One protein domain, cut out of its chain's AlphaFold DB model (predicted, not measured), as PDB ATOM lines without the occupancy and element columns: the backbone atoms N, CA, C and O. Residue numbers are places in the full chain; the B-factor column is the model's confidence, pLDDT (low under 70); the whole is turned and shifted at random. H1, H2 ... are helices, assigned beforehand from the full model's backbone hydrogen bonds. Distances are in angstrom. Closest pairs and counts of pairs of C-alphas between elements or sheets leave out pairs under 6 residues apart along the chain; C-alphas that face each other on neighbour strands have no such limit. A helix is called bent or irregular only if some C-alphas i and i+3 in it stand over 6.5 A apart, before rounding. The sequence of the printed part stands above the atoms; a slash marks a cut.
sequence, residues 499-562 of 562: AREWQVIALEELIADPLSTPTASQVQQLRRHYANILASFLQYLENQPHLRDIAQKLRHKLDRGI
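What this domain is: This is residues 499 to 562 of the 562 residues of an uncharacterized protein of Ktedonosporobacter rubrisoli (UniProt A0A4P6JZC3). The longest helix, H2, is bent nearly to a right angle, and its two arms, H2a and H2b, make a triangle with H3, which folds back from H2b towards H2a. H1 lies over one face of this triangle and packs on H3. The printed part has 64 residues with three named helices, H1, H2 and H3 in chain order, and no named strand; the class is all helix. It is compact, with a radius of gyration of the C-alphas of 11.4 A and spans of 30, 26 and 18 A.

Where its parts are: H2, residues 520 to 543, was assigned as one helix by its hydrogen bonds but is bent: C-alphas 529 and 532 are 8.4 A apart. H2a, residues 520 to 529, begins at C-alpha 520 (18.140, -30.875, -32.209) and is 14.2 A long; H2b, residues 532 to 543, is 16.6 A long. H3, residues 545 to 560, is 24.1 A long, ends at C-alpha 560 (19.764, -28.627, -40.354) and is irregular, with C-alphas 546 and 549 7.4 A apart. H1, residues 500 to 512, is 18.1 A long and begins at C-alpha 500 (9.682, -50.546, -47.453).

How they stand to each other: H2a and H2b are about perpendicular, at 82 degrees. H2b and H3 form a helical hairpin and touch, closest at the C-alphas of Glu 542 and Arg 548, 4.9 A; they run opposite ways at a steep tilt of 43 degrees. H2a and H3 are close but not clearly touching, closest at the C-alphas of Val 523 and Leu 558, 6.4 A. H1 touches H3 with residues 507 to 511 alone, closest at the C-alphas of Ile 511 and Leu 554, 6.8 A; they run the same way at a steep tilt of 50 degrees. H1 and H2b are near each other, with 6 pairs of C-alphas within 10 A, while H1 and H2a are apart. Every O i to N i+4 pair is within hydrogen-bond range in H1, H2a and H2b, and 10 of 12 in H3.

The domain as a whole: The C-alphas farthest apart, of Ser 521 and Pro 545, are 31.2 A apart. The printed part has no cut; the link from H2 to H3 is tight and that from H1 to H2 short. The mean pLDDT of the printed part is 95.3, and residue 562, the chain's last, is under 70.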
ATOM      1  N   ALA A 499       6.338 -52.808 -44.783       96.81
ATOM      2  CA  ALA A 499       6.844 -52.809 -46.151       96.81
ATOM      3  C   ALA A 499       7.685 -51.546 -46.415       96.81
ATOM      4  O   ALA A 499       7.372 -50.458 -45.914       96.81
ATOM      5  N   ARG A 500       8.769 -51.674 -47.190       96.19
ATOM      6  CA  ARG A 500       9.682 -50.546 -47.453       96.19
ATOM      7  C   ARG A 500       8.975 -49.432 -48.211       96.19
ATOM      8  O   ARG A 500       9.204 -48.264 -47.922       96.19
ATOM      9  N   GLU A 501       8.067 -49.807 -49.095       96.06
ATOM     10  CA  GLU A 501       7.203 -48.935 -49.877       96.06
ATOM     11  C   GLU A 501       6.369 -48.028 -48.959       96.06
ATOM     12  O   GLU A 501       6.300 -46.820 -49.167       96.06
ATOM     13  N   TRP A 502       5.823 -48.562 -47.863       97.44
ATOM     14  CA  TRP A 502       5.036 -47.772 -46.908       97.44
ATOM     15  C   TRP A 502       5.911 -46.828 -46.080       97.44
ATOM     16  O   TRP A 502       5.514 -45.700 -45.788       97.44
ATOM     17  N   GLN A 503       7.124 -47.266 -45.720       97.50
ATOM     18  CA  GLN A 503       8.106 -46.402 -45.058       97.50
ATOM     19  C   GLN A 503       8.537 -45.244 -45.971       97.50
ATOM     20  O   GLN A 503       8.769 -44.141 -45.479       97.50
ATOM     21  N   VAL A 504       8.622 -45.480 -47.287       97.38
ATOM     22  CA  VAL A 504       8.888 -44.444 -48.294       97.38
ATOM     23  C   VAL A 504       7.728 -43.452 -48.365       97.38
ATOM     24  O   VAL A 504       7.989 -42.264 -48.215       97.38
ATOM     25  N   ILE A 505       6.473 -43.908 -48.473       96.81
ATOM     26  CA  ILE A 505       5.285 -43.025 -48.488       96.81
ATOM     27  C   ILE A 505       5.261 -42.119 -47.248       96.81
ATOM     28  O   ILE A 505       5.125 -40.902 -47.357       96.81
ATOM     29  N   ALA A 506       5.456 -42.693 -46.056       96.50
ATOM     30  CA  ALA A 506       5.496 -41.926 -44.811       96.50
ATOM     31  C   ALA A 506       6.619 -40.874 -44.796       96.50
ATOM     32  O   ALA A 506       6.461 -39.778 -44.251       96.50
ATOM     33  N   LEU A 507       7.773 -41.211 -45.380       97.00
ATOM     34  CA  LEU A 507       8.916 -40.313 -45.459       97.00
ATOM     35  C   LEU A 507       8.694 -39.181 -46.468       97.00
ATOM     36  O   LEU A 507       9.061 -38.039 -46.185       97.00
ATOM     37  N   GLU A 508       8.106 -39.486 -47.621       96.50
ATOM     38  CA  GLU A 508       7.736 -38.491 -48.625       96.50
ATOM     39  C   GLU A 508       6.822 -37.432 -48.017       96.50
ATOM     40  O   GLU A 508       7.119 -36.244 -48.136       96.50
ATOM     41  N   GLU A 509       5.786 -37.842 -47.280       95.06
ATOM     42  CA  GLU A 509       4.897 -36.904 -46.589       95.06
ATOM     43  C   GLU A 509       5.620 -36.071 -45.528       95.06
ATOM     44  O   GLU A 509       5.460 -34.850 -45.477       95.06
ATOM     45  N   LEU A 510       6.458 -36.711 -44.703       96.31
ATOM     46  CA  LEU A 510       7.203 -36.030 -43.642       96.31
ATOM     47  C   LEU A 510       8.145 -34.947 -44.196       96.31
ATOM     48  O   LEU A 510       8.326 -33.901 -43.569       96.31
ATOM     49  N   ILE A 511       8.773 -35.204 -45.347       96.31
ATOM     50  CA  ILE A 511       9.726 -34.290 -45.990       96.31
ATOM     51  C   ILE A 511       9.016 -33.230 -46.835       96.31
ATOM     52  O   ILE A 511       9.524 -32.106 -46.932       96.31
ATOM     53  N   ALA A 512       7.882 -33.577 -47.450       94.38
ATOM     54  CA  ALA A 512       7.103 -32.677 -48.292       94.38
ATOM     55  C   ALA A 512       6.578 -31.464 -47.518       94.38
ATOM     56  O   ALA A 512       6.429 -30.403 -48.119       94.38
ATOM     57  N   ASP A 513       6.362 -31.581 -46.202       92.62
ATOM     58  CA  ASP A 513       6.027 -30.441 -45.351       92.62
ATOM     59  C   ASP A 513       7.242 -29.487 -45.202       92.62
ATOM     60  O   ASP A 513       8.242 -29.800 -44.526       92.62
ATOM     61  N   PRO A 514       7.198 -28.285 -45.815       87.62
ATOM     62  CA  PRO A 514       8.307 -27.343 -45.754       87.62
ATOM     63  C   PRO A 514       8.509 -26.783 -44.340       87.62
ATOM     64  O   PRO A 514       9.641 -26.445 -43.990       87.62
ATOM     65  N   LEU A 515       7.447 -26.729 -43.527       88.56
ATOM     66  CA  LEU A 515       7.458 -26.193 -42.164       88.56
ATOM     67  C   LEU A 515       7.955 -27.219 -41.140       88.56
ATOM     68  O   LEU A 515       8.387 -26.852 -40.048       88.56
ATOM     69  N   SER A 516       7.937 -28.500 -41.496       89.12
ATOM     70  CA  SER A 516       8.405 -29.581 -40.638       89.12
ATOM     71  C   SER A 516       9.931 -29.713 -40.706       89.12
ATOM     72  O   SER A 516      10.488 -30.300 -41.641       89.12
ATOM     73  N   THR A 517      10.648 -29.180 -39.717       93.25
ATOM     74  CA  THR A 517      12.074 -29.469 -39.478       93.25
ATOM     75  C   THR A 517      12.257 -30.171 -38.133       93.25
ATOM     76  O   THR A 517      11.596 -29.805 -37.156       93.25
ATOM     77  N   PRO A 518      13.131 -31.193 -38.046       96.38
ATOM     78  CA  PRO A 518      13.387 -31.844 -36.776       96.38
ATOM     79  C   PRO A 518      14.155 -30.890 -35.858       96.38
ATOM     80  O   PRO A 518      15.057 -30.174 -36.288       96.38
ATOM     81  N   THR A 519      13.822 -30.900 -34.575       96.25
ATOM     82  CA  THR A 519      14.595 -30.183 -33.550       96.25
ATOM     83  C   THR A 519      15.882 -30.939 -33.208       96.25
ATOM     84  O   THR A 519      15.936 -32.165 -33.341       96.25
ATOM     85  N   ALA A 520      16.890 -30.249 -32.661       96.19
ATOM     86  CA  ALA A 520      18.140 -30.875 -32.209       96.19
ATOM     87  C   ALA A 520      17.917 -32.043 -31.241       96.19
ATOM     88  O   ALA A 520      18.556 -33.090 -31.359       96.19
ATOM     89  N   SER A 521      16.942 -31.913 -30.335       96.44
ATOM     90  CA  SER A 521      16.565 -32.996 -29.421       96.44
ATOM     91  C   SER A 521      16.013 -34.216 -30.165       96.44
ATOM     92  O   SER A 521      16.338 -35.346 -29.803       96.44
ATOM     93  N   GLN A 522      15.197 -34.017 -31.203       96.62
ATOM     94  CA  GLN A 522      14.644 -35.113 -32.007       96.62
ATOM     95  C   GLN A 522      15.738 -35.801 -32.829       96.62
ATOM     96  O   GLN A 522      15.801 -37.029 -32.845       96.62
ATOM     97  N   VAL A 523      16.646 -35.039 -33.449       96.75
ATOM     98  CA  VAL A 523      17.803 -35.599 -34.169       96.75
ATOM     99  C   VAL A 523      18.692 -36.400 -33.218       96.75
ATOM    100  O   VAL A 523      19.097 -37.520 -33.533       96.75
ATOM    101  N   GLN A 524      18.962 -35.872 -32.022       96.38
ATOM    102  CA  GLN A 524      19.742 -36.576 -31.009       96.38
ATOM    103  C   GLN A 524      19.049 -37.865 -30.546       96.38
ATOM    104  O   GLN A 524      19.717 -38.888 -30.395       96.38
ATOM    105  N   GLN A 525      17.727 -37.851 -30.363       96.25
ATOM    106  CA  GLN A 525      16.948 -39.042 -30.017       96.25
ATOM    107  C   GLN A 525      16.996 -40.098 -31.132       96.25
ATOM    108  O   GLN A 525      17.245 -41.271 -30.849       96.25
ATOM    109  N   LEU A 526      16.824 -39.687 -32.394       96.56
ATOM    110  CA  LEU A 526      16.942 -40.560 -33.566       96.56
ATOM    111  C   LEU A 526      18.323 -41.218 -33.635       96.56
ATOM    112  O   LEU A 526      18.422 -42.431 -33.790       96.56
ATOM    113  N   ARG A 527      19.390 -40.439 -33.433       95.69
ATOM    114  CA  ARG A 527      20.765 -40.953 -33.404       95.69
ATOM    115  C   ARG A 527      21.002 -41.926 -32.258       95.69
ATOM    116  O   ARG A 527      21.626 -42.959 -32.460       95.69
ATOM    117  N   ARG A 528      20.516 -41.613 -31.057       96.81
ATOM    118  CA  ARG A 528      20.755 -42.444 -29.868       96.81
ATOM    119  C   ARG A 528      20.026 -43.782 -29.925       96.81
ATOM    120  O   ARG A 528      20.611 -44.789 -29.550       96.81
ATOM    121  N   HIS A 529      18.773 -43.791 -30.371       97.12
ATOM    122  CA  HIS A 529      17.914 -44.975 -30.253       97.12
ATOM    123  C   HIS A 529      17.676 -45.707 -31.577       97.12
ATOM    124  O   HIS A 529      17.346 -46.888 -31.558       97.12
ATOM    125  N   TYR A 530      17.863 -45.039 -32.719       96.94
ATOM    126  CA  TYR A 530      17.464 -45.558 -34.030       96.94
ATOM    127  C   TYR A 530      18.567 -45.448 -35.096       96.94
ATOM    128  O   TYR A 530      18.285 -45.654 -36.274       96.94
ATOM    129  N   ALA A 531      19.821 -45.164 -34.715       96.00
ATOM    130  CA  ALA A 531      20.938 -44.959 -35.649       96.00
ATOM    131  C   ALA A 531      21.084 -46.082 -36.687       96.00
ATOM    132  O   ALA A 531      21.155 -45.801 -37.881       96.00
ATOM    133  N   ASN A 532      21.087 -47.343 -36.248       97.31
ATOM    134  CA  ASN A 532      21.303 -48.484 -37.143       97.31
ATOM    135  C   ASN A 532      20.150 -48.660 -38.140       97.31
ATOM    136  O   ASN A 532      20.381 -48.895 -39.325       97.31
ATOM    137  N   ILE A 533      18.911 -48.511 -37.664       97.00
ATOM    138  CA  ILE A 533      17.706 -48.636 -38.490       97.00
ATOM    139  C   ILE A 533      17.667 -47.500 -39.518       97.00
ATOM    140  O   ILE A 533      17.442 -47.744 -40.702       97.00
ATOM    141  N   LEU A 534      17.954 -46.270 -39.081       96.75
ATOM    142  CA  LEU A 534      17.996 -45.096 -39.946       96.75
ATOM    143  C   LEU A 534      19.104 -45.205 -41.002       96.75
ATOM    144  O   LEU A 534      18.860 -44.900 -42.166       96.75
ATOM    145  N   ALA A 535      20.298 -45.673 -40.626       96.69
ATOM    146  CA  ALA A 535      21.406 -45.882 -41.556       96.69
ATOM    147  C   ALA A 535      21.075 -46.949 -42.609       96.69
ATOM    148  O   ALA A 535      21.272 -46.717 -43.800       96.69
ATOM    149  N   SER A 536      20.509 -48.086 -42.185       97.31
ATOM    150  CA  SER A 536      20.056 -49.144 -43.095       97.31
ATOM    151  C   SER A 536      18.982 -48.640 -44.061       97.31
ATOM    152  O   SER A 536      19.026 -48.953 -45.252       97.31
ATOM    153  N   PHE A 537      18.040 -47.829 -43.574       97.38
ATOM    154  CA  PHE A 537      16.989 -47.271 -44.416       97.38
ATOM    155  C   PHE A 537      17.525 -46.231 -45.410       97.38
ATOM    156  O   PHE A 537      17.195 -46.300 -46.589       97.38
ATOM    157  N   LEU A 538      18.417 -45.330 -44.986       97.31
ATOM    158  CA  LEU A 538      19.088 -44.385 -45.888       97.31
ATOM    159  C   LEU A 538      19.868 -45.103 -46.995       97.31
ATOM    160  O   LEU A 538      19.760 -44.727 -48.159       97.31
ATOM    161  N   GLN A 539      20.596 -46.167 -46.649       97.50
ATOM    162  CA  GLN A 539      21.320 -46.976 -47.627       97.50
ATOM    163  C   GLN A 539      20.368 -47.628 -48.643       97.50
ATOM    164  O   GLN A 539      20.669 -47.666 -49.835       97.50
ATOM    165  N   TYR A 540      19.207 -48.117 -48.194       97.69
ATOM    166  CA  TYR A 540      18.169 -48.631 -49.090       97.69
ATOM    167  C   TYR A 540      17.699 -47.556 -50.085       97.69
ATOM    168  O   TYR A 540      17.692 -47.818 -51.287       97.69
ATOM    169  N   LEU A 541      17.387 -46.343 -49.613       97.56
ATOM    170  CA  LEU A 541      16.945 -45.241 -50.477       97.56
ATOM    171  C   LEU A 541      18.026 -44.824 -51.493       97.56
ATOM    172  O   LEU A 541      17.719 -44.552 -52.649       97.56
ATOM    173  N   GLU A 542      19.300 -44.804 -51.095       97.12
ATOM    174  CA  GLU A 542      20.424 -44.425 -51.969       97.12
ATOM    175  C   GLU A 542      20.690 -45.442 -53.088       97.12
ATOM    176  O   GLU A 542      21.069 -45.077 -54.212       97.12
ATOM    177  N   ASN A 543      20.454 -46.720 -52.791       97.38
ATOM    178  CA  ASN A 543      20.614 -47.811 -53.745       97.38
ATOM    179  C   ASN A 543      19.495 -47.851 -54.796       97.38
ATOM    180  O   ASN A 543      19.693 -48.449 -55.853       97.38
ATOM    181  N   GLN A 544      18.356 -47.194 -54.553       97.44
ATOM    182  CA  GLN A 544      17.230 -47.118 -55.485       97.44
ATOM    183  C   GLN A 544      17.266 -45.795 -56.270       97.44
ATOM    184  O   GLN A 544      17.020 -44.738 -55.689       97.44
ATOM    185  N   PRO A 545      17.538 -45.797 -57.593       97.06
ATOM    186  CA  PRO A 545      17.750 -44.563 -58.356       97.06
ATOM    187  C   PRO A 545      16.615 -43.536 -58.249       97.06
ATOM    188  O   PRO A 545      16.890 -42.342 -58.169       97.06
ATOM    189  N   HIS A 546      15.362 -43.995 -58.204       96.94
ATOM    190  CA  HIS A 546      14.176 -43.142 -58.118       96.94
ATOM    191  C   HIS A 546      13.930 -42.560 -56.711       96.94
ATOM    192  O   HIS A 546      13.210 -41.576 -56.596       96.94
ATOM    193  N   LEU A 547      14.562 -43.101 -55.657       97.31
ATOM    194  CA  LEU A 547      14.405 -42.641 -54.263       97.31
ATOM    195  C   LEU A 547      15.584 -41.790 -53.759       97.31
ATOM    196  O   LEU A 547      15.553 -41.280 -52.637       97.31
ATOM    197  N   ARG A 548      16.632 -41.600 -54.572       97.00
ATOM    198  CA  ARG A 548      17.842 -40.855 -54.173       97.00
ATOM    199  C   ARG A 548      17.559 -39.416 -53.743       97.00
ATOM    200  O   ARG A 548      18.193 -38.934 -52.807       97.00
ATOM    201  N   ASP A 549      16.613 -38.744 -54.393       97.31
ATOM    202  CA  ASP A 549      16.208 -37.377 -54.031       97.31
ATOM    203  C   ASP A 549      15.598 -37.324 -52.616       97.31
ATOM    204  O   ASP A 549      15.939 -36.451 -51.814       97.31
ATOM    205  N   ILE A 550      14.786 -38.322 -52.251       97.19
ATOM    206  CA  ILE A 550      14.200 -38.451 -50.909       97.19
ATOM    207  C   ILE A 550      15.308 -38.651 -49.866       97.19
ATOM    208  O   ILE A 550      15.302 -37.988 -48.827       97.19
ATOM    209  N   ALA A 551      16.302 -39.502 -50.155       97.44
ATOM    210  CA  ALA A 551      17.454 -39.714 -49.274       97.44
ATOM    211  C   ALA A 551      18.245 -38.417 -49.024       97.44
ATOM    212  O   ALA A 551      18.578 -38.095 -47.881       97.44
ATOM    213  N   GLN A 552      18.516 -37.646 -50.083       97.25
ATOM    214  CA  GLN A 552      19.231 -36.369 -49.989       97.25
ATOM    215  C   GLN A 552      18.446 -35.339 -49.173       97.25
ATOM    216  O   GLN A 552      19.010 -34.700 -48.280       97.25
ATOM    217  N   LYS A 553      17.137 -35.215 -49.418       96.56
ATOM    218  CA  LYS A 553      16.262 -34.318 -48.653       96.56
ATOM    219  C   LYS A 553      16.181 -34.714 -47.178       96.56
ATOM    220  O   LYS A 553      16.227 -33.830 -46.318       96.56
ATOM    221  N   LEU A 554      16.117 -36.014 -46.875       96.50
ATOM    222  CA  LEU A 554      16.130 -36.516 -45.500       96.50
ATOM    223  C   LEU A 554      17.427 -36.125 -44.783       96.50
ATOM    224  O   LEU A 554      17.368 -35.552 -43.695       96.50
ATOM    225  N   ARG A 555      18.593 -36.379 -45.399       96.56
ATOM    226  CA  ARG A 555      19.903 -35.989 -44.844       96.56
ATOM    227  C   ARG A 555      19.965 -34.490 -44.572       96.56
ATOM    228  O   ARG A 555      20.257 -34.087 -43.454       96.56
ATOM    229  N   HIS A 556      19.574 -33.675 -45.549       96.25
ATOM    230  CA  HIS A 556      19.573 -32.217 -45.421       96.25
ATOM    231  C   HIS A 556      18.687 -31.712 -44.271       96.25
ATOM    232  O   HIS A 556      19.089 -30.823 -43.520       96.25
ATOM    233  N   LYS A 557      17.485 -32.281 -44.096       94.56
ATOM    234  CA  LYS A 557      16.594 -31.942 -42.969       94.56
ATOM    235  C   LYS A 557      17.192 -32.375 -41.624       94.56
ATOM    236  O   LYS A 557      17.077 -31.623 -40.660       94.56
ATOM    237  N   LEU A 558      17.830 -33.548 -41.555       94.31
ATOM    238  CA  LEU A 558      18.491 -34.040 -40.341       94.31
ATOM    239  C   LEU A 558      19.725 -33.207 -39.970       94.31
ATOM    240  O   LEU A 558      19.927 -32.945 -38.787       94.31
ATOM    241  N   ASP A 559      20.507 -32.761 -40.954       93.62
ATOM    242  CA  ASP A 559      21.706 -31.947 -40.734       93.62
ATOM    243  C   ASP A 559      21.359 -30.527 -40.279       93.62
ATOM    244  O   ASP A 559      22.014 -29.995 -39.390       93.62
ATOM    245  N   ARG A 560      20.281 -29.933 -40.811       89.62
ATOM    246  CA  ARG A 560      19.764 -28.627 -40.354       89.62
ATOM    247  C   ARG A 560      19.198 -28.634 -38.936       89.62
ATOM    248  O   ARG A 560      19.012 -27.566 -38.362       89.62
ATOM    249  N   GLY A 561      18.829 -29.804 -38.424       80.69
ATOM    250  CA  GLY A 561      18.326 -29.944 -37.063       80.69
ATOM    251  C   GLY A 561      19.431 -29.948 -36.005       80.69
ATOM    252  O   GLY A 561      19.102 -29.865 -34.827       80.69
ATOM    253  N   ILE A 562      20.704 -30.076 -36.401       64.69
ATOM    254  CA  ILE A 562      21.901 -30.018 -35.539       64.69
ATOM    255  C   ILE A 562      22.304 -28.560 -35.357       64.69
ATOM    256  O   ILE A 562      22.628 -28.207 -34.200       64.69
TER     257      ILE A 562